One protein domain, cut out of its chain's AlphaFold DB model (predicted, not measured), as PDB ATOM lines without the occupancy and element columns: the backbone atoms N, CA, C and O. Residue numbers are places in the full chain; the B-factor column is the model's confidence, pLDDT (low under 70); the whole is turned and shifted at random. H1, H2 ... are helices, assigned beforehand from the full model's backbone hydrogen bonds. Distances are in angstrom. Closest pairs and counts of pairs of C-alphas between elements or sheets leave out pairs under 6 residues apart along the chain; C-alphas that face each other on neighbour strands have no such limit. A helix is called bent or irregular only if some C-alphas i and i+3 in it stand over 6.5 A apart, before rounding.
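This is residues 38 to 79 of the 143 residues of the protein "LytR family transcriptional regulator" of Actinobacteria bacterium (UniProt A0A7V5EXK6). The chain makes one open turn of three helices, in which the long helix H3 forms one side, the short H1 packs on its later half at residues 70 to 74, and H2 swings away from both. Residues 55 to 62, the last two of H2 and the link after it, stick out as a bend that leads back to H3. The printed part has 42 residues with three named helices, in the order H1, H2, H3, and no named strand; its class is all helix. It is only just loose, close to compact, with a radius of gyration of the C-alphas of 11.1 A and spans of 31 by 22 by 19 A.

H3, residues 63 to 75, touches H1, residues 39 to 44, with its residues 70 to 74 alone. Their closest C-alphas, those of Val 70 and Pro 39, are 5.9 A apart. They run opposite ways at a tilt of 35.4 degrees, only just steep. H2, residues 46 to 56, is close to H3 but not clearly touching, with the C-alphas of Ala 50 and Leu 63 closest at 7.8 A; they run opposite ways at a steep tilt of 67 degrees. H2 is also close to H1 but not clearly touching, the closest C-alphas being those of Leu 49 and Leu 42 at 7.8 A, and their lines are about perpendicular at 88 degrees. In H1 and H2 every O i to N i+4 pair is within hydrogen-bond range; in H3, 5 of 9 are.

H3 is 20.4 A long, from C-alpha 63 at (23.449, 14.435, -0.128) to C-alpha 75 at (34.541, 5.856, -14.902). It is only just irregular: C-alphas 64 and 67 are 6.8 A apart. H2 is 15.1 A long. H1 is 8.8 A long and begins with C-alpha 39 at (37.670, 12.817, -7.205).

The two C-alphas farthest apart, those of Glu 55 and Asp 79, are 31.5 A apart. The printed part has no cut. The link from H1 to H2 is tight and that from H2 to H3 is short. The mean pLDDT of the printed part is 87.6, and no printed residue is under 70.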
ATOM      1  N   GLU A  38      38.721  16.730  -9.760       87.50
ATOM      2  CA  GLU A  38      39.473  15.576  -9.268       87.50
ATOM      3  C   GLU A  38      38.750  14.862  -8.105       87.50
ATOM      4  O   GLU A  38      38.466  15.485  -7.073       87.50
ATOM      5  N   PRO A  39      38.458  13.542  -8.209       86.25
ATOM      6  CA  PRO A  39      37.670  12.817  -7.205       86.25
ATOM      7  C   PRO A  39      38.246  12.908  -5.791       86.25
ATOM      8  O   PRO A  39      37.511  13.039  -4.813       86.25
ATOM      9  N   THR A  40      39.573  12.867  -5.667       87.31
ATOM     10  CA  THR A  40      40.257  12.971  -4.375       87.31
ATOM     11  C   THR A  40      40.089  14.348  -3.747       87.31
ATOM     12  O   THR A  40      39.869  14.440  -2.541       87.31
ATOM     13  N   GLU A  41      40.155  15.416  -4.542       87.56
ATOM     14  CA  GLU A  41      39.980  16.780  -4.039       87.56
ATOM     15  C   GLU A  41      38.539  17.031  -3.597       87.56
ATOM     16  O   GLU A  41      38.316  17.666  -2.564       87.56
ATOM     17  N   LEU A  42      37.565  16.471  -4.317       85.75
ATOM     18  CA  LEU A  42      36.154  16.539  -3.945       85.75
ATOM     19  C   LEU A  42      35.870  15.855  -2.609       85.75
ATOM     20  O   LEU A  42      35.168  16.424  -1.776       85.75
ATOM     21  N   LEU A  43      36.439  14.669  -2.371       85.69
ATOM     22  CA  LEU A  43      36.265  13.956  -1.100       85.69
ATOM     23  C   LEU A  43      36.896  14.713   0.070       85.69
ATOM     24  O   LEU A  43      36.291  14.812   1.137       85.69
ATOM     25  N   VAL A  44      38.093  15.273  -0.127       90.06
ATOM     26  CA  VAL A  44      38.796  16.047   0.908       90.06
ATOM     27  C   VAL A  44      38.040  17.332   1.254       90.06
ATOM     28  O   VAL A  44      37.972  17.707   2.423       90.06
ATOM     29  N   ASN A  45      37.442  17.992   0.261       89.06
ATOM     30  CA  ASN A  45      36.734  19.264   0.434       89.06
ATOM     31  C   ASN A  45      35.214  19.112   0.593       89.06
ATOM     32  O   ASN A  45      34.499  20.117   0.588       89.06
ATOM     33  N   PHE A  46      34.721  17.881   0.758       84.88
ATOM     34  CA  PHE A  46      33.300  17.552   0.690       84.88
ATOM     35  C   PHE A  46      32.430  18.428   1.592       84.88
ATOM     36  O   PHE A  46      31.474  19.016   1.108       84.88
ATOM     37  N   GLY A  47      32.775  18.563   2.878       87.31
ATOM     38  CA  GLY A  47      31.955  19.322   3.832       87.31
ATOM     39  C   GLY A  47      31.767  20.784   3.420       87.31
ATOM     40  O   GLY A  47      30.643  21.262   3.325       87.31
ATOM     41  N   ARG A  48      32.865  21.466   3.067       89.38
ATOM     42  CA  ARG A  48      32.828  22.858   2.589       89.38
ATOM     43  C   ARG A  48      32.058  22.985   1.273       89.38
ATOM     44  O   ARG A  48      31.358  23.971   1.070       89.38
ATOM     45  N   LEU A  49      32.218  22.028   0.359       85.38
ATOM     46  CA  LEU A  49      31.520  22.053  -0.925       85.38
ATOM     47  C   LEU A  49      30.017  21.791  -0.753       85.38
ATOM     48  O   LEU A  49      29.219  22.474  -1.384       85.38
ATOM     49  N   ALA A  50      29.636  20.855   0.117       85.88
ATOM     50  CA  ALA A  50      28.248  20.532   0.427       85.88
ATOM     51  C   ALA A  50      27.496  21.745   0.990       85.88
ATOM     52  O   ALA A  50      26.423  22.055   0.487       85.88
ATOM     53  N   GLU A  51      28.092  22.474   1.940       88.56
ATOM     54  CA  GLU A  51      27.517  23.713   2.492       88.56
ATOM     55  C   GLU A  51      27.272  24.761   1.393       88.56
ATOM     56  O   GLU A  51      26.179  25.308   1.267       88.56
ATOM     57  N   VAL A  52      28.268  24.996   0.531       89.50
ATOM     58  CA  VAL A  52      28.138  25.957  -0.578       89.50
ATOM     59  C   VAL A  52      27.079  25.511  -1.592       89.50
ATOM     60  O   VAL A  52      26.332  26.351  -2.099       89.50
ATOM     61  N   ILE A  53      27.006  24.213  -1.904       85.62
ATOM     62  CA  ILE A  53      26.001  23.654  -2.815       85.62
ATOM     63  C   ILE A  53      24.601  23.808  -2.216       85.62
ATOM     64  O   ILE A  53      23.723  24.288  -2.923       85.62
ATOM     65  N   GLU A  54      24.387  23.481  -0.938       86.38
ATOM     66  CA  GLU A  54      23.086  23.652  -0.268       86.38
ATOM     67  C   GLU A  54      22.598  25.107  -0.305       86.38
ATOM     68  O   GLU A  54      21.413  25.361  -0.525       86.38
ATOM     69  N   GLU A  55      23.505  26.072  -0.137       92.31
ATOM     70  CA  GLU A  55      23.158  27.496  -0.155       92.31
ATOM     71  C   GLU A  55      22.860  28.041  -1.562       92.31
ATOM     72  O   GLU A  55      22.078  28.985  -1.702       92.31
ATOM     73  N   ASN A  56      23.486  27.487  -2.608       92.12
ATOM     74  CA  ASN A  56      23.493  28.087  -3.951       92.12
ATOM     75  C   ASN A  56      22.816  27.237  -5.040       92.12
ATOM     76  O   ASN A  56      22.562  27.744  -6.135       92.12
ATOM     77  N   VAL A  57      22.524  25.962  -4.777       90.81
ATOM     78  CA  VAL A  57      22.000  25.003  -5.756       90.81
ATOM     79  C   VAL A  57      20.755  24.322  -5.203       90.81
ATOM     80  O   VAL A  57      20.779  23.659  -4.174       90.81
ATOM     81  N   THR A  58      19.649  24.425  -5.935       93.94
ATOM     82  CA  THR A  58      18.455  23.613  -5.675       93.94
ATOM     83  C   THR A  58      18.510  22.344  -6.520       93.94
ATOM     84  O   THR A  58      18.544  22.422  -7.747       93.94
ATOM     85  N   THR A  59      18.501  21.183  -5.869       91.25
ATOM     86  CA  THR A  59      18.499  19.859  -6.506       91.25
ATOM     87  C   THR A  59      17.659  18.878  -5.685       91.25
ATOM     88  O   THR A  59      17.494  19.060  -4.481       91.25
ATOM     89  N   ASP A  60      17.111  17.855  -6.337       92.75
ATOM     90  CA  ASP A  60      16.452  16.706  -5.708       92.75
ATOM     91  C   ASP A  60      17.410  15.520  -5.490       92.75
ATOM     92  O   ASP A  60      17.009  14.489  -4.948       92.75
ATOM     93  N   ILE A  61      18.682  15.672  -5.871       90.25
ATOM     94  CA  ILE A  61      19.740  14.703  -5.580       90.25
ATOM     95  C   ILE A  61      20.051  14.757  -4.076       90.25
ATOM     96  O   ILE A  61      20.506  15.794  -3.591       90.25
ATOM     97  N   PRO A  62      19.848  13.658  -3.330       88.44
ATOM     98  CA  PRO A  62      20.124  13.627  -1.900       88.44
ATOM     99  C   PRO A  62      21.634  13.674  -1.623       88.44
ATOM    100  O   PRO A  62      22.434  13.132  -2.391       88.44
ATOM    101  N   LEU A  63      22.036  14.276  -0.498       84.12
ATOM    102  CA  LEU A  63      23.449  14.435  -0.128       84.12
ATOM    103  C   LEU A  63      24.153  13.074   0.031       84.12
ATOM    104  O   LEU A  63      25.333  12.923  -0.284       84.12
ATOM    105  N   GLU A  64      23.403  12.050   0.436       86.00
ATOM    106  CA  GLU A  64      23.859  10.669   0.585       86.00
ATOM    107  C   GLU A  64      24.200   9.990  -0.753       86.00
ATOM    108  O   GLU A  64      24.894   8.972  -0.759       86.00
ATOM    109  N   ALA A  65      23.745  10.535  -1.890       88.31
ATOM    110  CA  ALA A  65      24.118  10.046  -3.218       88.31
ATOM    111  C   ALA A  65      25.484  10.571  -3.682       88.31
ATOM    112  O   ALA A  65      26.086   9.985  -4.583       88.31
ATOM    113  N   LEU A  66      26.014  11.641  -3.075       81.62
ATOM    114  CA  LEU A  66      27.270  12.253  -3.516       81.62
ATOM    115  C   LEU A  66      28.469  11.291  -3.506       81.62
ATOM    116  O   LEU A  66      29.192  11.286  -4.501       81.62
ATOM    117  N   PRO A  67      28.687  10.427  -2.491       84.06
ATOM    118  CA  PRO A  67      29.763   9.438  -2.548       84.06
ATOM    119  C   PRO A  67      29.661   8.518  -3.774       84.06
ATOM    120  O   PRO A  67      30.661   8.269  -4.441       84.06
ATOM    121  N   GLN A  68      28.447   8.080  -4.126       88.75
ATOM    122  CA  GLN A  68      28.208   7.222  -5.292       88.75
ATOM    123  C   GLN A  68      28.495   7.971  -6.597       88.75
ATOM    124  O   GLN A  68      29.079   7.408  -7.517       88.75
ATOM    125  N   LEU A  69      28.130   9.254  -6.674       87.56
ATOM    126  CA  LEU A  69      28.442  10.106  -7.823       87.56
ATOM    127  C   LEU A  69      29.955  10.330  -7.970       87.56
ATOM    128  O   LEU A  69      30.476  10.264  -9.080       87.56
ATOM    129  N   VAL A  70      30.681  10.515  -6.863       86.56
ATOM    130  CA  VAL A  70      32.150  10.639  -6.875       86.56
ATOM    131  C   VAL A  70      32.819   9.339  -7.332       86.56
ATOM    132  O   VAL A  70      33.780   9.385  -8.097       86.56
ATOM    133  N   GLU A  71      32.291   8.175  -6.947       87.12
ATOM    134  CA  GLU A  71      32.769   6.873  -7.439       87.12
ATOM    135  C   GLU A  71      32.550   6.666  -8.948       87.12
ATOM    136  O   GLU A  71      33.219   5.824  -9.561       87.12
ATOM    137  N   LEU A  72      31.620   7.405  -9.565       89.94
ATOM    138  CA  LEU A  72      31.403   7.378 -11.011       89.94
ATOM    139  C   LEU A  72      32.394   8.260 -11.770       89.94
ATOM    140  O   LEU A  72      32.724   7.907 -12.898       89.94
ATOM    141  N   LEU A  73      32.907   9.342 -11.176       86.69
ATOM    142  CA  LEU A  73      33.828  10.274 -11.843       86.69
ATOM    143  C   LEU A  73      35.008   9.599 -12.567       86.69
ATOM    144  O   LEU A  73      35.199   9.902 -13.741       86.69
ATOM    145  N   PRO A  74      35.770   8.660 -11.965       88.25
ATOM    146  CA  PRO A  74      36.878   8.003 -12.668       88.25
ATOM    147  C   PRO A  74      36.425   7.021 -13.764       88.25
ATOM    148  O   PRO A  74      37.261   6.501 -14.496       88.25
ATOM    149  N   LYS A  75      35.125   6.713 -13.857       89.56
ATOM    150  CA  LYS A  75      34.541   5.856 -14.902       89.56
ATOM    151  C   LYS A  75      34.009   6.662 -16.088       89.56
ATOM    152  O   LYS A  75      33.611   6.058 -17.079       89.56
ATOM    153  N   ILE A  76      33.948   7.988 -15.968       87.44
ATOM    154  CA  ILE A  76      33.535   8.872 -17.055       87.44
ATOM    155  C   ILE A  76      34.718   9.021 -18.007       87.44
ATOM    156  O   ILE A  76      35.798   9.445 -17.599       87.44
ATOM    157  N   ASP A  77      34.496   8.689 -19.275       86.19
ATOM    158  CA  ASP A  77      35.425   9.035 -20.345       86.19
ATOM    159  C   ASP A  77      35.215  10.514 -20.702       86.19
ATOM    160  O   ASP A  77      34.207  10.880 -21.310       86.19
ATOM    161  N   ARG A  78      36.126  11.374 -20.227       82.25
ATOM    162  CA  ARG A  78      36.045  12.833 -20.415       82.25
ATOM    163  C   ARG A  78      36.233  13.235 -21.880       82.25
ATOM    164  O   ARG A  78      35.690  14.256 -22.271       82.25
ATOM    165  N   ASP A  79      36.888  12.393 -22.678       79.75
ATOM    166  CA  ASP A  79      37.122  12.622 -24.107       79.75
ATOM    167  C   ASP A  79      35.931  12.159 -24.970       79.75
ATOM    168  O   ASP A  79      36.016  12.142 -26.193       79.75
TER     169      ASP A  79